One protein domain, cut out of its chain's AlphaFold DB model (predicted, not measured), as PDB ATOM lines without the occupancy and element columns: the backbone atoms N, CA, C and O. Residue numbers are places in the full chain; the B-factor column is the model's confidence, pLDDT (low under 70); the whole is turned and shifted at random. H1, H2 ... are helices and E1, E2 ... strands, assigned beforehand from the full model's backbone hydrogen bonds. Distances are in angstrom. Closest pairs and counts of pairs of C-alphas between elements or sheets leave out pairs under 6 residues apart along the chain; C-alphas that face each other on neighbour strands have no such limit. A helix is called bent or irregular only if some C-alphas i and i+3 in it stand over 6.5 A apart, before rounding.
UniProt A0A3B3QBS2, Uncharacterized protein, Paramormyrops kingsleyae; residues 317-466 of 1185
ATOM      1  N   VAL A 317     218.720 148.543 196.334       81.88
ATOM      2  CA  VAL A 317     218.055 149.848 196.417       81.88
ATOM      3  C   VAL A 317     219.037 150.921 195.954       81.88
ATOM      4  O   VAL A 317     220.206 150.882 196.319       81.88
ATOM      5  N   TRP A 318     218.570 151.849 195.126       86.06
ATOM      6  CA  TRP A 318     219.347 152.973 194.608       86.06
ATOM      7  C   TRP A 318     218.892 154.252 195.294       86.06
ATOM      8  O   TRP A 318     217.809 154.758 195.010       86.06
ATOM      9  N   ASP A 319     219.719 154.767 196.193       83.69
ATOM     10  CA  ASP A 319     219.464 156.012 196.912       83.69
ATOM     11  C   ASP A 319     219.998 157.199 196.096       83.69
ATOM     12  O   ASP A 319     221.205 157.305 195.864       83.69
ATOM     13  N   ILE A 320     219.118 158.099 195.655       84.19
ATOM     14  CA  ILE A 320     219.486 159.259 194.836       84.19
ATOM     15  C   ILE A 320     219.057 160.582 195.466       84.19
ATOM     16  O   ILE A 320     217.931 160.755 195.925       84.19
ATOM     17  N   ASP A 321     219.960 161.553 195.405       83.62
ATOM     18  CA  ASP A 321     219.680 162.960 195.656       83.62
ATOM     19  C   ASP A 321     219.484 163.697 194.318       83.62
ATOM     20  O   ASP A 321     220.443 163.950 193.583       83.62
ATOM     21  N   LEU A 322     218.230 164.026 193.983       83.56
ATOM     22  CA  LEU A 322     217.886 164.742 192.750       83.56
ATOM     23  C   LEU A 322     218.214 166.242 192.833       83.56
ATOM     24  O   LEU A 322     218.316 166.897 191.797       83.56
ATOM     25  N   SER A 323     218.431 166.800 194.029       80.75
ATOM     26  CA  SER A 323     218.870 168.198 194.167       80.75
ATOM     27  C   SER A 323     220.260 168.424 193.555       80.75
ATOM     28  O   SER A 323     220.550 169.502 193.037       80.75
ATOM     29  N   LYS A 324     221.082 167.366 193.481       79.38
ATOM     30  CA  LYS A 324     222.409 167.360 192.841       79.38
ATOM     31  C   LYS A 324     222.375 167.226 191.306       79.38
ATOM     32  O   LYS A 324     223.426 167.037 190.696       79.38
ATOM     33  N   ARG A 325     221.198 167.306 190.669       74.31
ATOM     34  CA  ARG A 325     220.997 167.243 189.204       74.31
ATOM     35  C   ARG A 325     221.565 165.989 188.516       74.31
ATOM     36  O   ARG A 325     222.203 166.064 187.461       74.31
ATOM     37  N   LYS A 326     221.381 164.816 189.129       76.19
ATOM     38  CA  LYS A 326     221.955 163.539 188.658       76.19
ATOM     39  C   LYS A 326     220.966 162.637 187.901       76.19
ATOM     40  O   LYS A 326     221.360 161.547 187.487       76.19
ATOM     41  N   ALA A 327     219.722 163.051 187.649       85.25
ATOM     42  CA  ALA A 327     218.700 162.199 187.026       85.25
ATOM     43  C   ALA A 327     219.063 161.722 185.610       85.25
ATOM     44  O   ALA A 327     218.838 160.564 185.261       85.25
ATOM     45  N   SER A 328     219.657 162.594 184.790       87.88
ATOM     46  CA  SER A 328     220.071 162.230 183.426       87.88
ATOM     47  C   SER A 328     221.182 161.171 183.414       87.88
ATOM     48  O   SER A 328     221.186 160.284 182.562       87.88
ATOM     49  N   ILE A 329     222.091 161.231 184.391       85.88
ATOM     50  CA  ILE A 329     223.167 160.253 184.582       85.88
ATOM     51  C   ILE A 329     222.585 158.946 185.120       85.88
ATOM     52  O   ILE A 329     222.914 157.879 184.604       85.88
ATOM     53  N   LEU A 330     221.673 159.024 186.097       88.44
ATOM     54  CA  LEU A 330     220.968 157.859 186.628       88.44
ATOM     55  C   LEU A 330     220.264 157.084 185.511       88.44
ATOM     56  O   LEU A 330     220.407 155.869 185.446       88.44
ATOM     57  N   HIS A 331     219.564 157.769 184.602       90.19
ATOM     58  CA  HIS A 331     218.903 157.121 183.469       90.19
ATOM     59  C   HIS A 331     219.880 156.306 182.610       90.19
ATOM     60  O   HIS A 331     219.569 155.173 182.249       90.19
ATOM     61  N   GLU A 332     221.060 156.847 182.293       88.44
ATOM     62  CA  GLU A 332     222.068 156.117 181.515       88.44
ATOM     63  C   GLU A 332     222.635 154.921 182.286       88.44
ATOM     64  O   GLU A 332     222.782 153.842 181.716       88.44
ATOM     65  N   VAL A 333     222.887 155.073 183.589       87.69
ATOM     66  CA  VAL A 333     223.398 153.982 184.430       87.69
ATOM     67  C   VAL A 333     222.355 152.869 184.617       87.69
ATOM     68  O   VAL A 333     222.698 151.684 184.605       87.69
ATOM     69  N   LEU A 334     221.069 153.221 184.722       87.19
ATOM     70  CA  LEU A 334     219.977 152.259 184.874       87.19
ATOM     71  C   LEU A 334     219.757 151.386 183.628       87.19
ATOM     72  O   LEU A 334     219.302 150.253 183.767       87.19
ATOM     73  N   LYS A 335     220.142 151.843 182.427       87.00
ATOM     74  CA  LYS A 335     220.068 151.031 181.193       87.00
ATOM     75  C   LYS A 335     220.939 149.777 181.235       87.00
ATOM     76  O   LYS A 335     220.675 148.835 180.494       87.00
ATOM     77  N   PHE A 336     221.974 149.765 182.073       83.56
ATOM     78  CA  PHE A 336     222.850 148.606 182.235       83.56
ATOM     79  C   PHE A 336     222.276 147.551 183.192       83.56
ATOM     80  O   PHE A 336     222.816 146.449 183.278       83.56
ATOM     81  N   GLN A 337     221.185 147.853 183.908       82.25
ATOM     82  CA  GLN A 337     220.580 146.924 184.860       82.25
ATOM     83  C   GLN A 337     219.815 145.808 184.141       82.25
ATOM     84  O   GLN A 337     219.037 146.056 183.223       82.25
ATOM     85  N   ILE A 338     220.014 144.568 184.598       79.00
ATOM     86  CA  ILE A 338     219.306 143.386 184.073       79.00
ATOM     87  C   ILE A 338     217.845 143.374 184.553       79.00
ATOM     88  O   ILE A 338     216.947 142.926 183.844       79.00
ATOM     89  N   GLU A 339     217.607 143.904 185.753       85.50
ATOM     90  CA  GLU A 339     216.309 143.933 186.422       85.50
ATOM     91  C   GLU A 339     215.951 145.358 186.834       85.50
ATOM     92  O   GLU A 339     216.831 146.180 187.105       85.50
ATOM     93  N   LYS A 340     214.649 145.630 186.948       88.38
ATOM     94  CA  LYS A 340     214.157 146.901 187.481       88.38
ATOM     95  C   LYS A 340     214.591 147.081 188.936       88.38
ATOM     96  O   LYS A 340     214.471 146.152 189.735       88.38
ATOM     97  N   LYS A 341     215.055 148.278 189.292       87.69
ATOM     98  CA  LYS A 341     215.593 148.575 190.627       87.69
ATOM     99  C   LYS A 341     214.643 149.425 191.457       87.69
ATOM    100  O   LYS A 341     213.909 150.255 190.925       87.69
ATOM    101  N   THR A 342     214.670 149.220 192.768       88.62
ATOM    102  CA  THR A 342     213.996 150.115 193.708       88.62
ATOM    103  C   THR A 342     214.813 151.398 193.800       88.62
ATOM    104  O   THR A 342     216.017 151.326 194.032       88.62
ATOM    105  N   VAL A 343     214.180 152.555 193.623       89.38
ATOM    106  CA  VAL A 343     214.837 153.864 193.722       89.38
ATOM    107  C   VAL A 343     214.257 154.612 194.907       89.38
ATOM    108  O   VAL A 343     213.044 154.773 194.998       89.38
ATOM    109  N   ASN A 344     215.125 155.067 195.800       87.69
ATOM    110  CA  ASN A 344     214.775 155.858 196.964       87.69
ATOM    111  C   ASN A 344     215.284 157.292 196.780       87.69
ATOM    112  O   ASN A 344     216.475 157.514 196.561       87.69
ATOM    113  N   ILE A 345     214.385 158.271 196.829       87.38
ATOM    114  CA  ILE A 345     214.732 159.688 196.694       87.38
ATOM    115  C   ILE A 345     215.070 160.235 198.080       87.38
ATOM    116  O   ILE A 345     214.265 160.160 199.006       87.38
ATOM    117  N   LEU A 346     216.265 160.807 198.215       82.94
ATOM    118  CA  LEU A 346     216.757 161.394 199.461       82.94
ATOM    119  C   LEU A 346     216.455 162.891 199.571       82.94
ATOM    120  O   LEU A 346     216.181 163.381 200.663       82.94
ATOM    121  N   SER A 347     216.528 163.600 198.445       80.12
ATOM    122  CA  SER A 347     216.265 165.035 198.306       80.12
ATOM    123  C   SER A 347     215.897 165.337 196.849       80.12
ATOM    124  O   SER A 347     216.156 164.523 195.953       80.12
ATOM    125  N   TRP A 348     215.235 166.469 196.610       82.12
ATOM    126  CA  TRP A 348     214.602 166.785 195.333       82.12
ATOM    127  C   TRP A 348     214.891 168.191 194.812       82.12
ATOM    128  O   TRP A 348     215.316 169.086 195.536       82.12
ATOM    129  N   SER A 349     214.643 168.362 193.514       80.00
ATOM    130  CA  SER A 349     214.673 169.638 192.806       80.00
ATOM    131  C   SER A 349     213.306 169.892 192.175       80.00
ATOM    132  O   SER A 349     212.711 168.981 191.599       80.00
ATOM    133  N   ASP A 350     212.827 171.134 192.253       74.06
ATOM    134  CA  ASP A 350     211.621 171.591 191.547       74.06
ATOM    135  C   ASP A 350     211.915 171.964 190.073       74.06
ATOM    136  O   ASP A 350     211.036 172.440 189.354       74.06
ATOM    137  N   GLU A 351     213.152 171.773 189.599       85.00
ATOM    138  CA  GLU A 351     213.530 172.096 188.223       85.00
ATOM    139  C   GLU A 351     212.907 171.134 187.210       85.00
ATOM    140  O   GLU A 351     213.179 169.933 187.195       85.00
ATOM    141  N   GLU A 352     212.136 171.693 186.278       84.44
ATOM    142  CA  GLU A 352     211.403 170.944 185.253       84.44
ATOM    143  C   GLU A 352     212.295 169.989 184.441       84.44
ATOM    144  O   GLU A 352     211.917 168.846 184.186       84.44
ATOM    145  N   ASN A 353     213.502 170.423 184.068       86.00
ATOM    146  CA  ASN A 353     214.442 169.598 183.302       86.00
ATOM    147  C   ASN A 353     214.938 168.378 184.091       86.00
ATOM    148  O   ASN A 353     215.161 167.316 183.502       86.00
ATOM    149  N   GLU A 354     215.101 168.516 185.408       89.25
ATOM    150  CA  GLU A 354     215.518 167.414 186.273       89.25
ATOM    151  C   GLU A 354     214.374 166.411 186.445       89.25
ATOM    152  O   GLU A 354     214.582 165.208 186.282       89.25
ATOM    153  N   LEU A 355     213.141 166.897 186.642       88.81
ATOM    154  CA  LEU A 355     211.940 166.057 186.680       88.81
ATOM    155  C   LEU A 355     211.748 165.290 185.364       88.81
ATOM    156  O   LEU A 355     211.576 164.072 185.381       88.81
ATOM    157  N   LYS A 356     211.850 165.970 184.214       88.06
ATOM    158  CA  LYS A 356     211.779 165.340 182.883       88.06
ATOM    159  C   LYS A 356     212.859 164.276 182.701       88.06
ATOM    160  O   LYS A 356     212.566 163.188 182.209       88.06
ATOM    161  N   SER A 357     214.082 164.554 183.152       90.00
ATOM    162  CA  SER A 357     215.180 163.581 183.126       90.00
ATOM    163  C   SER A 357     214.891 162.370 184.020       90.00
ATOM    164  O   SER A 357     215.125 161.234 183.610       90.00
ATOM    165  N   PHE A 358     214.311 162.577 185.205       92.25
ATOM    166  CA  PHE A 358     213.937 161.492 186.110       92.25
ATOM    167  C   PHE A 358     212.807 160.621 185.544       92.25
ATOM    168  O   PHE A 358     212.865 159.396 185.635       92.25
ATOM    169  N   LEU A 359     211.824 161.210 184.856       91.56
ATOM    170  CA  LEU A 359     210.755 160.463 184.178       91.56
ATOM    171  C   LEU A 359     211.284 159.499 183.097       91.56
ATOM    172  O   LEU A 359     210.623 158.510 182.754       91.56
ATOM    173  N   LEU A 360     212.484 159.728 182.555       91.12
ATOM    174  CA  LEU A 360     213.146 158.771 181.661       91.12
ATOM    175  C   LEU A 360     213.586 157.492 182.385       91.12
ATOM    176  O   LEU A 360     213.629 156.441 181.755       91.12
ATOM    177  N   CYS A 361     213.819 157.546 183.699       91.88
ATOM    178  CA  CYS A 361     214.243 156.402 184.509       91.88
ATOM    179  C   CYS A 361     213.121 155.381 184.762       91.88
ATOM    180  O   CYS A 361     213.414 154.209 184.975       91.88
ATOM    181  N   LEU A 362     211.843 155.787 184.705       92.25
ATOM    182  CA  LEU A 362     210.688 154.960 185.099       92.25
ATOM    183  C   LEU A 362     210.624 153.540 184.499       92.25
ATOM    184  O   LEU A 362     210.250 152.623 185.228       92.25
ATOM    185  N   PRO A 363     210.986 153.291 183.223       90.81
ATOM    186  CA  PRO A 363     210.992 151.936 182.666       90.81
ATOM    187  C   PRO A 363     211.924 150.962 183.401       90.81
ATOM    188  O   PRO A 363     211.697 149.755 183.336       90.81
ATOM    189  N   TYR A 364     212.931 151.477 184.110       90.81
ATOM    190  CA  TYR A 364     213.954 150.714 184.829       90.81
ATOM    191  C   TYR A 364     213.714 150.667 186.347       90.81
ATOM    192  O   TYR A 364     214.520 150.088 187.074       90.81
ATOM    193  N   ILE A 365     212.619 151.257 186.838       91.50
ATOM    194  CA  ILE A 365     212.297 151.335 188.269       91.50
ATOM    195  C   ILE A 365     211.204 150.319 188.613       91.50
ATOM    196  O   ILE A 365     210.226 150.177 187.875       91.50
ATOM    197  N   SER A 366     211.380 149.587 189.715       90.69
ATOM    198  CA  SER A 366     210.368 148.671 190.261       90.69
ATOM    199  C   SER A 366     209.483 149.374 191.288       90.69
ATOM    200  O   SER A 366     208.265 149.369 191.142       90.69
ATOM    201  N   HIS A 367     210.099 150.031 192.270       90.06
ATOM    202  CA  HIS A 367     209.424 150.785 193.323       90.06
ATOM    203  C   HIS A 367     210.084 152.149 193.509       90.06
ATOM    204  O   HIS A 367     211.314 152.236 193.553       90.06
ATOM    205  N   LEU A 368     209.271 153.195 193.644       89.81
ATOM    206  CA  LEU A 368     209.716 154.546 193.968       89.81
ATOM    207  C   LEU A 368     209.457 154.839 195.446       89.81
ATOM    208  O   LEU A 368     208.302 154.971 195.835       89.81
ATOM    209  N   ARG A 369     210.524 154.967 196.236       86.12
ATOM    210  CA  ARG A 369     210.499 155.263 197.674       86.12
ATOM    211  C   ARG A 369     211.002 156.675 197.954       86.12
ATOM    212  O   ARG A 369     211.771 157.232 197.171       86.12
ATOM    213  N   LEU A 370     210.579 157.221 199.082       82.00
ATOM    214  CA  LEU A 370     211.004 158.495 199.640       82.00
ATOM    215  C   LEU A 370     211.638 158.244 201.016       82.00
ATOM    216  O   LEU A 370     211.134 157.431 201.794       82.00
ATOM    217  N   SER A 371     212.746 158.926 201.303       73.69
ATOM    218  CA  SER A 371     213.471 158.791 202.573       73.69
ATOM    219  C   SER A 371     212.656 159.313 203.763       73.69
ATOM    220  O   SER A 371     211.891 160.254 203.635       73.69
ATOM    221  N   ASP A 372     212.831 158.759 204.959       63.16
ATOM    222  CA  ASP A 372     212.013 159.154 206.119       63.16
ATOM    223  C   ASP A 372     212.419 160.529 206.708       63.16
ATOM    224  O   ASP A 372     211.599 161.289 207.219       63.16
ATOM    225  N   ARG A 373     213.696 160.924 206.568       59.28
ATOM    226  CA  ARG A 373     214.279 162.061 207.321       59.28
ATOM    227  C   ARG A 373     213.762 163.460 206.942       59.28
ATOM    228  O   ARG A 373     214.024 164.400 207.684       59.28
ATOM    229  N   HIS A 374     213.070 163.624 205.810       55.62
ATOM    230  CA  HIS A 374     212.709 164.952 205.277       55.62
ATOM    231  C   HIS A 374     211.315 165.045 204.631       55.62
ATOM    232  O   HIS A 374     210.971 166.098 204.104       55.62
ATOM    233  N   PHE A 375     210.509 163.979 204.629       60.59
ATOM    234  CA  PHE A 375     209.361 163.881 203.714       60.59
ATOM    235  C   PHE A 375     207.975 164.125 204.344       60.59
ATOM    236  O   PHE A 375     206.968 164.050 203.640       60.59
ATOM    237  N   TYR A 376     207.897 164.515 205.623       60.06
ATOM    238  CA  TYR A 376     206.641 164.920 206.294       60.06
ATOM    239  C   TYR A 376     206.276 166.387 206.101       60.06
ATOM    240  O   TYR A 376     205.665 167.008 206.971       60.06
ATOM    241  N   THR A 377     206.684 166.966 204.981       70.44
ATOM    242  CA  THR A 377     206.524 168.391 204.740       70.44
ATOM    243  C   THR A 377     205.654 168.641 203.516       70.44
ATOM    244  O   THR A 377     205.541 167.810 202.609       70.44
ATOM    245  N   GLU A 378     205.012 169.807 203.478       77.50
ATOM    246  CA  GLU A 378     204.196 170.244 202.341       77.50
ATOM    247  C   GLU A 378     205.007 170.229 201.029       77.50
ATOM    248  O   GLU A 378     204.476 169.971 199.946       77.50
ATOM    249  N   GLU A 379     206.325 170.428 201.121       81.81
ATOM    250  CA  GLU A 379     207.263 170.364 200.004       81.81
ATOM    251  C   GLU A 379     207.348 168.973 199.365       81.81
ATOM    252  O   GLU A 379     207.425 168.893 198.140       81.81
ATOM    253  N   ALA A 380     207.289 167.890 200.145       83.19
ATOM    254  CA  ALA A 380     207.310 166.526 199.614       83.19
ATOM    255  C   ALA A 380     206.030 166.202 198.830       83.19
ATOM    256  O   ALA A 380     206.080 165.647 197.727       83.19
ATOM    257  N   ILE A 381     204.875 166.605 199.369       85.12
ATOM    258  CA  ILE A 381     203.574 166.472 198.699       85.12
ATOM    259  C   ILE A 381     203.581 167.261 197.387       85.12
ATOM    260  O   ILE A 381     203.193 166.740 196.338       85.12
ATOM    261  N   ARG A 382     204.074 168.504 197.430       85.56
ATOM    262  CA  ARG A 382     204.210 169.376 196.260       85.56
ATOM    263  C   ARG A 382     205.152 168.783 195.214       85.56
ATOM    264  O   ARG A 382     204.807 168.804 194.034       85.56
ATOM    265  N   PHE A 383     206.281 168.210 195.623       87.50
ATOM    266  CA  PHE A 383     207.213 167.528 194.726       87.50
ATOM    267  C   PHE A 383     206.553 166.344 194.007       87.50
ATOM    268  O   PHE A 383     206.571 166.295 192.778       87.50
ATOM    269  N   ILE A 384     205.909 165.427 194.739       88.44
ATOM    270  CA  ILE A 384     205.234 164.272 194.128       88.44
ATOM    271  C   ILE A 384     204.109 164.727 193.200       88.44
ATOM    272  O   ILE A 384     204.021 164.256 192.065       88.44
ATOM    273  N   ALA A 385     203.286 165.687 193.623       86.69
ATOM    274  CA  ALA A 385     202.252 166.247 192.764       86.69
ATOM    275  C   ALA A 385     202.839 166.855 191.476       86.69
ATOM    276  O   ALA A 385     202.330 166.582 190.387       86.69
ATOM    277  N   ASN A 386     203.929 167.620 191.575       87.44
ATOM    278  CA  ASN A 386     204.625 168.203 190.427       87.44
ATOM    279  C   ASN A 386     205.208 167.130 189.501       87.44
ATOM    280  O   ASN A 386     205.071 167.249 188.286       87.44
ATOM    281  N   LEU A 387     205.784 166.054 190.044       90.19
ATOM    282  CA  LEU A 387     206.310 164.944 189.252       90.19
ATOM    283  C   LEU A 387     205.209 164.263 188.418       90.19
ATOM    284  O   LEU A 387     205.406 163.996 187.232       90.19
ATOM    285  N   PHE A 388     204.025 164.041 188.999       89.38
ATOM    286  CA  PHE A 388     202.873 163.513 188.260       89.38
ATOM    287  C   PHE A 388     202.309 164.514 187.238       89.38
ATOM    288  O   PHE A 388     201.935 164.106 186.138       89.38
ATOM    289  N   ILE A 389     202.258 165.812 187.562       86.56
ATOM    290  CA  ILE A 389     201.844 166.855 186.606       86.56
ATOM    291  C   ILE A 389     202.783 166.854 185.394       86.56
ATOM    292  O   ILE A 389     202.308 166.807 184.261       86.56
ATOM    293  N   GLN A 390     204.094 166.807 185.628       88.06
ATOM    294  CA  GLN A 390     205.096 166.744 184.566       88.06
ATOM    295  C   GLN A 390     204.989 165.463 183.735       88.06
ATOM    296  O   GLN A 390     205.108 165.509 182.511       88.06
ATOM    297  N   ALA A 391     204.686 164.321 184.359       89.69
ATOM    298  CA  ALA A 391     204.423 163.081 183.631       89.69
ATOM    299  C   ALA A 391     203.199 163.203 182.709       89.69
ATOM    300  O   ALA A 391     203.251 162.767 181.563       89.69
ATOM    301  N   ALA A 392     202.121 163.844 183.172       86.50
ATOM    302  CA  ALA A 392     200.926 164.075 182.361       86.50
ATOM    303  C   ALA A 392     201.180 165.042 181.189       86.50
ATOM    304  O   ALA A 392     200.615 164.873 180.106       86.50
ATOM    305  N   GLU A 393     202.025 166.056 181.389       85.88
ATOM    306  CA  GLU A 393     202.446 166.974 180.327       85.88
ATOM    307  C   GLU A 393     203.318 166.262 179.286       85.88
ATOM    308  O   GLU A 393     203.045 166.390 178.091       85.88
ATOM    309  N   CYS A 394     204.265 165.425 179.725       83.81
ATOM    310  CA  CYS A 394     205.074 164.587 178.838       83.81
ATOM    311  C   CYS A 394     204.203 163.638 178.002       83.81
ATOM    312  O   CYS A 394     204.379 163.578 176.788       83.81
ATOM    313  N   ASP A 395     203.222 162.957 178.608       86.75
ATOM    314  CA  ASP A 395     202.299 162.064 177.889       86.75
ATOM    315  C   ASP A 395     201.547 162.798 176.768       86.75
ATOM    316  O   ASP A 395     201.322 162.247 175.688       86.75
ATOM    317  N   ARG A 396     201.182 164.065 176.996       83.19
ATOM    318  CA  ARG A 396     200.512 164.905 175.995       83.19
ATOM    319  C   ARG A 396     201.457 165.355 174.878       83.19
ATOM    320  O   ARG A 396     201.016 165.474 173.738       83.19
ATOM    321  N   GLU A 397     202.713 165.649 175.203       82.62
ATOM    322  CA  GLU A 397     203.713 166.164 174.259       82.62
ATOM    323  C   GLU A 397     204.331 165.065 173.384       82.62
ATOM    324  O   GLU A 397     204.466 165.251 172.175       82.62
ATOM    325  N   THR A 398     204.698 163.925 173.974       81.00
ATOM    326  CA  THR A 398     205.447 162.853 173.298       81.00
ATOM    327  C   THR A 398     204.591 161.633 172.955       81.00
ATOM    328  O   THR A 398     204.994 160.823 172.119       81.00
ATOM    329  N   GLY A 399     203.408 161.488 173.566       76.44
ATOM    330  CA  GLY A 399     202.552 160.304 173.425       76.44
ATOM    331  C   GLY A 399     203.043 159.076 174.204       76.44
ATOM    332  O   GLY A 399     202.481 157.988 174.055       76.44
ATOM    333  N   GLU A 400     204.092 159.222 175.016       79.56
ATOM    334  CA  GLU A 400     204.564 158.175 175.923       79.56
ATOM    335  C   GLU A 400     203.568 157.968 177.081       79.56
ATOM    336  O   GLU A 400     202.711 158.804 177.328       79.56
ATOM    337  N   ARG A 401     203.631 156.824 177.779       85.88
ATOM    338  CA  ARG A 401     202.743 156.509 178.922       85.88
ATOM    339  C   ARG A 401     203.457 156.693 180.267       85.88
ATOM    340  O   ARG A 401     203.419 155.802 181.120       85.88
ATOM    341  N   LYS A 402     204.171 157.806 180.447       88.75
ATOM    342  CA  LYS A 402     204.942 158.128 181.660       88.75
ATOM    343  C   LYS A 402     204.051 158.224 182.882       88.75
ATOM    344  O   LYS A 402     204.433 157.704 183.926       88.75
ATOM    345  N   LEU A 403     202.862 158.805 182.753       86.81
ATOM    346  CA  LEU A 403     201.929 158.931 183.870       86.81
ATOM    347  C   LEU A 403     201.474 157.553 184.388       86.81
ATOM    348  O   LEU A 403     201.437 157.314 185.595       86.81
ATOM    349  N   GLN A 404     201.201 156.615 183.473       86.81
ATOM    350  CA  GLN A 404     200.861 155.232 183.824       86.81
ATOM    351  C   GLN A 404     202.053 154.493 184.456       86.81
ATOM    352  O   GLN A 404     201.876 153.770 185.436       86.81
ATOM    353  N   LEU A 405     203.264 154.677 183.916       89.38
ATOM    354  CA  LEU A 405     204.484 154.081 184.471       89.38
ATOM    355  C   LEU A 405     204.775 154.600 185.884       89.38
ATOM    356  O   LEU A 405     205.063 153.800 186.771       89.38
ATOM    357  N   LEU A 406     204.644 155.910 186.112       91.19
ATOM    358  CA  LEU A 406     204.859 156.522 187.421       91.19
ATOM    359  C   LEU A 406     203.859 155.994 188.458       91.19
ATOM    360  O   LEU A 406     204.249 155.630 189.559       91.19
ATOM    361  N   SER A 407     202.583 155.858 188.087       87.75
ATOM    362  CA  SER A 407     201.570 155.242 188.956       87.75
ATOM    363  C   SER A 407     201.931 153.799 189.334       87.75
ATOM    364  O   SER A 407     201.814 153.400 190.495       87.75
ATOM    365  N   SER A 408     202.447 153.022 188.372       88.75
ATOM    366  CA  SER A 408     202.803 151.619 188.607       88.75
ATOM    367  C   SER A 408     203.930 151.440 189.631       88.75
ATOM    368  O   SER A 408     203.845 150.532 190.452       88.75
ATOM    369  N   VAL A 409     204.933 152.329 189.652       90.25
ATOM    370  CA  VAL A 409     206.060 152.245 190.604       90.25
ATOM    371  C   VAL A 409     205.707 152.739 192.013       90.25
ATOM    372  O   VAL A 409     206.493 152.545 192.937       90.25
ATOM    373  N   CYS A 410     204.526 153.342 192.189       88.06
ATOM    374  CA  CYS A 410     204.001 153.820 193.473       88.06
ATOM    375  C   CYS A 410     202.900 152.911 194.059       88.06
ATOM    376  O   CYS A 410     202.374 153.198 195.125       88.06
ATOM    377  N   SER A 411     202.512 151.828 193.375       80.62
ATOM    378  CA  SER A 411     201.348 150.994 193.744       80.62
ATOM    379  C   SER A 411     201.689 149.821 194.690       80.62
ATOM    380  O   SER A 411     201.162 148.721 194.528       80.62
ATOM    381  N   TYR A 412     202.593 150.023 195.656       79.81
ATOM    382  CA  TYR A 412     203.057 148.996 196.608       79.81
ATOM    383  C   TYR A 412     202.701 149.352 198.058       79.81
ATOM    384  O   TYR A 412     202.642 150.525 198.409       79.81
ATOM    385  N   SER A 413     202.500 148.349 198.919       75.38
ATOM    386  CA  SER A 413     201.861 148.487 200.245       75.38
ATOM    387  C   SER A 413     202.461 149.538 201.186       75.38
ATOM    388  O   SER A 413     201.718 150.101 201.983       75.38
ATOM    389  N   SER A 414     203.764 149.816 201.103       74.50
ATOM    390  CA  SER A 414     204.461 150.766 201.979       74.50
ATOM    391  C   SER A 414     204.732 152.134 201.333       74.50
ATOM    392  O   SER A 414     205.448 152.944 201.911       74.50
ATOM    393  N   PHE A 415     204.192 152.427 200.140       83.88
ATOM    394  CA  PHE A 415     204.381 153.728 199.481       83.88
ATOM    395  C   PHE A 415     203.820 154.877 200.344       83.88
ATOM    396  O   PHE A 415     202.677 154.763 200.788       83.88
ATOM    397  N   PRO A 416     204.545 155.994 200.553       77.56
ATOM    398  CA  PRO A 416     205.775 156.397 199.864       77.56
ATOM    399  C   PRO A 416     207.094 155.979 200.533       77.56
ATOM    400  O   PRO A 416     208.150 156.301 200.001       77.56
ATOM    401  N   PHE A 417     207.080 155.270 201.658       76.56
ATOM    402  CA  PHE A 417     208.268 155.068 202.493       76.56
ATOM    403  C   PHE A 417     209.031 153.768 202.196       76.56
ATOM    404  O   PHE A 417     208.541 152.843 201.530       76.56
ATOM    405  N   ALA A 418     210.280 153.716 202.671       62.16
ATOM    406  CA  ALA A 418     211.089 152.505 202.683       62.16
ATOM    407  C   ALA A 418     210.595 151.575 203.801       62.16
ATOM    408  O   ALA A 418     210.576 151.966 204.960       62.16
ATOM    409  N   GLY A 419     210.140 150.376 203.434       55.88
ATOM    410  CA  GLY A 419     209.674 149.391 204.405       55.88
ATOM    411  C   GLY A 419     210.843 148.800 205.180       55.88
ATOM    412  O   GLY A 419     211.767 148.322 204.531       55.88
ATOM    413  N   ASP A 420     210.750 148.891 206.508       50.03
ATOM    414  CA  ASP A 420     211.220 147.904 207.497       50.03
ATOM    415  C   ASP A 420     210.583 148.134 208.891       50.03
ATOM    416  O   ASP A 420     210.641 147.250 209.734       50.03
ATOM    417  N   THR A 421     209.868 149.244 209.125       52.09
ATOM    418  CA  THR A 421     209.137 149.492 210.380       52.09
ATOM    419  C   THR A 421     207.623 149.566 210.129       52.09
ATOM    420  O   THR A 421     207.102 150.510 209.542       52.09
ATOM    421  N   ASN A 422     206.882 148.531 210.541       57.47
ATOM    422  CA  ASN A 422     205.407 148.511 210.525       57.47
ATOM    423  C   ASN A 422     204.835 149.105 211.823       57.47
ATOM    424  O   ASN A 422     203.857 148.588 212.363       57.47
ATOM    425  N   THR A 423     205.462 150.153 212.358       66.81
ATOM    426  CA  THR A 423     204.967 150.795 213.578       66.81
ATOM    427  C   THR A 423     203.687 151.567 213.274       66.81
ATOM    428  O   THR A 423     203.459 152.057 212.159       66.81
ATOM    429  N   ASP A 424     202.851 151.732 214.293       65.81
ATOM    430  CA  ASP A 424     201.664 152.585 214.229       65.81
ATOM    431  C   ASP A 424     201.995 154.014 213.781       65.81
ATOM    432  O   ASP A 424     201.239 154.639 213.025       65.81
ATOM    433  N   GLY A 425     203.160 154.515 214.201       72.62
ATOM    434  CA  GLY A 425     203.686 155.811 213.797       72.62
ATOM    435  C   GLY A 425     203.885 155.914 212.287       72.62
ATOM    436  O   GLY A 425     203.475 156.910 211.685       72.62
ATOM    437  N   ASP A 426     204.450 154.892 211.650       74.56
ATOM    438  CA  ASP A 426     204.759 154.908 210.217       74.56
ATOM    439  C   ASP A 426     203.514 154.694 209.345       74.56
ATOM    440  O   ASP A 426     203.326 155.375 208.329       74.56
ATOM    441  N   LEU A 427     202.586 153.840 209.782       79.44
ATOM    442  CA  LEU A 427     201.291 153.660 209.114       79.44
ATOM    443  C   LEU A 427     200.417 154.924 209.194       79.44
ATOM    444  O   LEU A 427     199.732 155.287 208.225       79.44
ATOM    445  N   LYS A 428     200.463 155.637 210.329       82.38
ATOM    446  CA  LYS A 428     199.830 156.956 210.489       82.38
ATOM    447  C   LYS A 428     200.414 157.962 209.511       82.38
ATOM    448  O   LYS A 428     199.677 158.613 208.771       82.38
ATOM    449  N   LYS A 429     201.739 158.061 209.487       81.06
ATOM    450  CA  LYS A 429     202.507 158.921 208.586       81.06
ATOM    451  C   LYS A 429     202.156 158.669 207.110       81.06
ATOM    452  O   LYS A 429     201.937 159.616 206.353       81.06
ATOM    453  N   GLN A 430     202.002 157.404 206.714       85.00
ATOM    454  CA  GLN A 430     201.588 157.003 205.364       85.00
ATOM    455  C   GLN A 430     200.171 157.464 205.022       85.00
ATOM    456  O   GLN A 430     199.930 158.035 203.956       85.00
ATOM    457  N   SER A 431     199.235 157.235 205.941       87.62
ATOM    458  CA  SER A 431     197.839 157.637 205.776       87.62
ATOM    459  C   SER A 431     197.713 159.159 205.661       87.62
ATOM    460  O   SER A 431     197.037 159.652 204.757       87.62
ATOM    461  N   ASP A 432     198.417 159.905 206.517       87.00
ATOM    462  CA  ASP A 432     198.448 161.368 206.492       87.00
ATOM    463  C   ASP A 432     198.965 161.903 205.146       87.00
ATOM    464  O   ASP A 432     198.289 162.730 204.527       87.00
ATOM    465  N   PHE A 433     200.085 161.367 204.647       87.69
ATOM    466  CA  PHE A 433     200.663 161.753 203.357       87.69
ATOM    467  C   PHE A 433     199.685 161.558 202.188       87.69
ATOM    468  O   PHE A 433     199.511 162.452 201.356       87.69
ATOM    469  N   LEU A 434     199.018 160.400 202.112       88.69
ATOM    470  CA  LEU A 434     198.086 160.093 201.022       88.69
ATOM    471  C   LEU A 434     196.849 161.002 201.043       88.69
ATOM    472  O   LEU A 434     196.386 161.440 199.985       88.69
ATOM    473  N   LEU A 435     196.320 161.306 202.232       89.69
ATOM    474  CA  LEU A 435     195.187 162.221 202.381       89.69
ATOM    475  C   LEU A 435     195.563 163.647 201.969       89.69
ATOM    476  O   LEU A 435     194.792 164.298 201.255       89.69
ATOM    477  N   ASP A 436     196.752 164.107 202.350       88.19
ATOM    478  CA  ASP A 436     197.218 165.456 202.034       88.19
ATOM    479  C   ASP A 436     197.552 165.596 200.538       88.19
ATOM    480  O   ASP A 436     197.169 166.587 199.910       88.19
ATOM    481  N   LEU A 437     198.126 164.558 199.914       88.31
ATOM    482  CA  LEU A 437     198.315 164.484 198.461       88.31
ATOM    483  C   LEU A 437     196.981 164.541 197.702       88.31
ATOM    484  O   LEU A 437     196.851 165.285 196.725       88.31
ATOM    485  N   TYR A 438     195.969 163.790 198.149       88.25
ATOM    486  CA  TYR A 438     194.634 163.858 197.551       88.25
ATOM    487  C   TYR A 438     194.026 165.257 197.700       88.25
ATOM    488  O   TYR A 438     193.448 165.783 196.746       88.25
ATOM    489  N   SER A 439     194.158 165.868 198.881       88.19
ATOM    490  CA  SER A 439     193.670 167.222 199.147       88.19
ATOM    491  C   SER A 439     194.300 168.239 198.191       88.19
ATOM    492  O   SER A 439     193.580 168.936 197.474       88.19
ATOM    493  N   PHE A 440     195.633 168.220 198.069       85.19
ATOM    494  CA  PHE A 440     196.401 169.112 197.195       85.19
ATOM    495  C   PHE A 440     195.984 169.027 195.717       85.19
ATOM    496  O   PHE A 440     195.948 170.029 194.991       85.19
ATOM    497  N   LEU A 441     195.658 167.823 195.242       83.19
ATOM    498  CA  LEU A 441     195.249 167.591 193.857       83.19
ATOM    499  C   LEU A 441     193.777 167.922 193.592       83.19
ATOM    500  O   LEU A 441     193.420 168.212 192.448       83.19
ATOM    501  N   LYS A 442     192.922 167.879 194.621       77.50
ATOM    502  CA  LYS A 442     191.473 168.072 194.480       77.50
ATOM    503  C   LYS A 442     191.075 169.539 194.285       77.50
ATOM    504  O   LYS A 442     190.079 169.803 193.612       77.50
ATOM    505  N   ASP A 443     191.852 170.477 194.816       64.50
ATOM    506  CA  ASP A 443     191.480 171.898 194.915       64.50
ATOM    507  C   ASP A 443     191.799 172.736 193.661       64.50
ATOM    508  O   ASP A 443     192.180 173.899 193.761       64.50
ATOM    509  N   CYS A 444     191.671 172.186 192.447       52.94
ATOM    510  CA  CYS A 444     192.099 172.909 191.243       52.94
ATOM    511  C   CYS A 444     191.145 172.862 190.053       52.94
ATOM    512  O   CYS A 444     190.764 171.803 189.561       52.94
ATOM    513  N   GLU A 445     190.909 174.049 189.489       56.16
ATOM    514  CA  GLU A 445     190.262 174.290 188.192       56.16
ATOM    515  C   GLU A 445     191.118 173.829 186.986       56.16
ATOM    516  O   GLU A 445     190.681 173.913 185.840       56.16
ATOM    517  N   ASN A 446     192.340 173.326 187.216       63.25
ATOM    518  CA  ASN A 446     193.301 172.962 186.172       63.25
ATOM    519  C   ASN A 446     193.087 171.514 185.647       63.25
ATOM    520  O   ASN A 446     193.244 170.559 186.419       63.25
ATOM    521  N   PRO A 447     192.816 171.311 184.337       66.75
ATOM    522  CA  PRO A 447     192.601 169.990 183.731       66.75
ATOM    523  C   PRO A 447     193.736 168.978 183.955       66.75
ATOM    524  O   PRO A 447     193.461 167.783 184.083       66.75
ATOM    525  N   SER A 448     194.994 169.426 184.043       67.31
ATOM    526  CA  SER A 448     196.151 168.539 184.236       67.31
ATOM    527  C   SER A 448     196.104 167.818 185.587       67.31
ATOM    528  O   SER A 448     196.373 166.621 185.653       67.31
ATOM    529  N   ARG A 449     195.667 168.494 186.662       75.31
ATOM    530  CA  ARG A 449     195.557 167.878 187.999       75.31
ATOM    531  C   ARG A 449     194.436 166.840 188.082       75.31
ATOM    532  O   ARG A 449     194.581 165.837 188.773       75.31
ATOM    533  N   ARG A 450     193.355 167.016 187.315       75.75
ATOM    534  CA  ARG A 450     192.282 166.014 187.201       75.75
ATOM    535  C   ARG A 450     192.777 164.725 186.542       75.75
ATOM    536  O   ARG A 450     192.433 163.640 187.005       75.75
ATOM    537  N   ASN A 451     193.593 164.839 185.495       75.56
ATOM    538  CA  ASN A 451     194.213 163.681 184.846       75.56
ATOM    539  C   ASN A 451     195.202 162.975 185.784       75.56
ATOM    540  O   ASN A 451     195.212 161.748 185.848       75.56
ATOM    541  N   VAL A 452     195.971 163.740 186.564       81.88
ATOM    542  CA  VAL A 452     196.852 163.200 187.611       81.88
ATOM    543  C   VAL A 452     196.065 162.432 188.673       81.88
ATOM    544  O   VAL A 452     196.455 161.323 189.029       81.88
ATOM    545  N   LEU A 453     194.928 162.959 189.136       83.38
ATOM    546  CA  LEU A 453     194.090 162.275 190.123       83.38
ATOM    547  C   LEU A 453     193.565 160.926 189.604       83.38
ATOM    548  O   LEU A 453     193.560 159.944 190.343       83.38
ATOM    549  N   LEU A 454     193.172 160.863 188.326       81.00
ATOM    550  CA  LEU A 454     192.778 159.608 187.673       81.00
ATOM    551  C   LEU A 454     193.948 158.620 187.587       81.00
ATOM    552  O   LEU A 454     193.760 157.426 187.795       81.00
ATOM    553  N   ALA A 455     195.161 159.105 187.319       80.50
ATOM    554  CA  ALA A 455     196.344 158.256 187.269       80.50
ATOM    555  C   ALA A 455     196.814 157.762 188.639       80.50
ATOM    556  O   ALA A 455     197.385 156.680 188.715       80.50
ATOM    557  N   LEU A 456     196.569 158.515 189.713       85.44
ATOM    558  CA  LEU A 456     196.852 158.106 191.093       85.44
ATOM    559  C   LEU A 456     195.771 157.197 191.687       85.44
ATOM    560  O   LEU A 456     195.982 156.617 192.750       85.44
ATOM    561  N   GLN A 457     194.632 157.025 191.013       84.88
ATOM    562  CA  GLN A 457     193.557 156.153 191.481       84.88
ATOM    563  C   GLN A 457     194.033 154.728 191.848       84.88
ATOM    564  O   GLN A 457     193.632 154.260 192.913       84.88
ATOM    565  N   PRO A 458     194.905 154.047 191.071       84.06
ATOM    566  CA  PRO A 458     195.460 152.744 191.450       84.06
ATOM    567  C   PRO A 458     196.301 152.786 192.734       84.06
ATOM    568  O   PRO A 458     196.239 151.852 193.532       84.06
ATOM    569  N   VAL A 459     197.046 153.872 192.968       85.19
ATOM    570  CA  VAL A 459     197.841 154.067 194.194       85.19
ATOM    571  C   VAL A 459     196.911 154.152 195.400       85.19
ATOM    572  O   VAL A 459     197.054 153.377 196.339       85.19
ATOM    573  N   PHE A 460     195.882 155.004 195.330       86.19
ATOM    574  CA  PHE A 460     194.886 155.085 196.397       86.19
ATOM    575  C   PHE A 460     194.150 153.754 196.596       86.19
ATOM    576  O   PHE A 460     193.914 153.375 197.729       86.19
ATOM    577  N   GLN A 461     193.808 153.017 195.534       83.50
ATOM    578  CA  GLN A 461     193.123 151.715 195.629       83.50
ATOM    579  C   GLN A 461     193.964 150.605 196.267       83.50
ATOM    580  O   GLN A 461     193.420 149.674 196.868       83.50
ATOM    581  N   SER A 462     195.278 150.656 196.075       75.75
ATOM    582  CA  SER A 462     196.198 149.622 196.542       75.75
ATOM    583  C   SER A 462     196.667 149.874 197.979       75.75
ATOM    584  O   SER A 462     196.785 148.914 198.744       75.75
ATOM    585  N   VAL A 463     196.849 151.140 198.372       74.62
ATOM    586  CA  VAL A 463     197.562 151.550 199.592       74.62
ATOM    587  C   VAL A 463     196.751 152.577 200.395       74.62
ATOM    588  O   VAL A 463     196.162 153.480 199.793       74.62
ATOM    589  N   PRO A 464     196.743 152.499 201.740       78.19
ATOM    590  CA  PRO A 464     197.426 151.540 202.612       78.19
ATOM    591  C   PRO A 464     196.634 150.239 202.847       78.19
ATOM    592  O   PRO A 464     195.475 150.083 202.444       78.19
ATOM    593  N   ALA A 465     197.282 149.257 203.484       82.06
ATOM    594  CA  ALA A 465     196.620 148.024 203.924       82.06
ATOM    595  C   ALA A 465     195.602 148.300 205.045       82.06
ATOM    596  O   ALA A 465     194.504 147.743 205.027       82.06
ATOM    597  N   VAL A 466     195.953 149.212 205.955       86.56
ATOM    598  CA  VAL A 466     195.118 149.745 207.036       86.56
ATOM    599  C   VAL A 466     195.231 151.265 207.001       86.56
ATOM    600  O   VAL A 466     196.331 151.795 206.886       86.56
TER     601      VAL A 466
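Overview. This is residues 317 to 466 of the 1185 residues of an uncharacterized protein of Paramormyrops kingsleyae (UniProt A0A3B3QBS2). A small, twisted sheet of three parallel strands, E1, E2 and E3, grazed by H1, which has H2 side by side with it, makes one end of the model, and a hairpin of two long helices, H5 and H6, makes the other. The long helix H3 runs between H2 and the hairpin, and the short H4 fills the place between the sheet's edge strand E3 and H6. The printed part has 150 residues with six named helices and three named strands, in the order E1 H1 E2 H2 E3 H3 H4 H5 H6; the sheet's order is E1, E2, E3, and the class is mostly helix. The whole is compact, with a radius of gyration of the C-alphas of 14.6 A and spans of 39 by 38 by 25 A.

Along the chain. The strands are E1, residues 317 to 321, E2, residues 341 to 347, 18.2 A long, and E3, residues 365 to 370. E1 begins at C-alpha 317, (218.055, 149.848, 196.417). The short helices are H1, residues 327 to 334, H2, residues 352 to 359, and H4, residues 402 to 409. H3, residues 378 to 398, is 30.0 A long and begins at C-alpha 378, (204.196, 170.244, 202.341). H5, residues 424 to 442, measures 27.1 A, and H6, residues 447 to 462, measures 24.3 A and ends at C-alpha 462, (196.198, 149.622, 196.542). H6 has a kink of 36 degrees near residue 455 and is only just irregular: C-alphas 455 and 458 are 7.0 A apart.

Arrangement. E1 and E2 are parallel at 28 degrees, with N 318 and O 342 within hydrogen-bond range at 2.8 A. E2 and E3 are parallel at 26 degrees, with N 345 and O 369 at 2.8 A. E1, H1, E2 and E2, H2, E3 are strand-helix-strand units, two parallel neighbour strands with a helix between, each with a right-handed crossover. H1 only grazes the sheet and touches H2, closest at the C-alphas of Ala 327 and Phe 358, 4.9 A, at a shallow tilt of 16 degrees, the same way. H4 is on the sheet at a height of 7.6 A, over none of its strands. H3 is the hub. With residues 387 to 394 alone it touches H2, about perpendicular at 78 degrees, closest at the C-alphas of Leu 355 and Leu 387, 6.3 A. It touches H4 with residues 388 to 395 alone, closest at the C-alphas of Ala 391 and Leu 403, 4.8 A. H3, with residues 381 to 385 alone, touches H5, with residues 433 to 441 alone, closest at the C-alphas of Ile 381 and Leu 437, 5.6 A. H5 and H6 form a helical hairpin, at a shallow tilt of 26 degrees, opposite ways; H5 touches H6 with residues 434 to 442 alone, closest at the C-alphas of Leu 441 and Arg 449, 5.9 A. Every O i to N i+4 pair is within hydrogen-bond range in H1, H2, H3, H4 and H5, and 10 of 12 are in H6.

Size, cuts and confidence. The C-alphas farthest apart, of Ile 338 and Glu 445, are 42.6 A apart. The printed part has no cut; the link from H4 to H5, residues 410 to 423, is long. The mean pLDDT of the printed part is 81.5, with residues 372 to 376, 418 to 424 and 443 to 448 under 70.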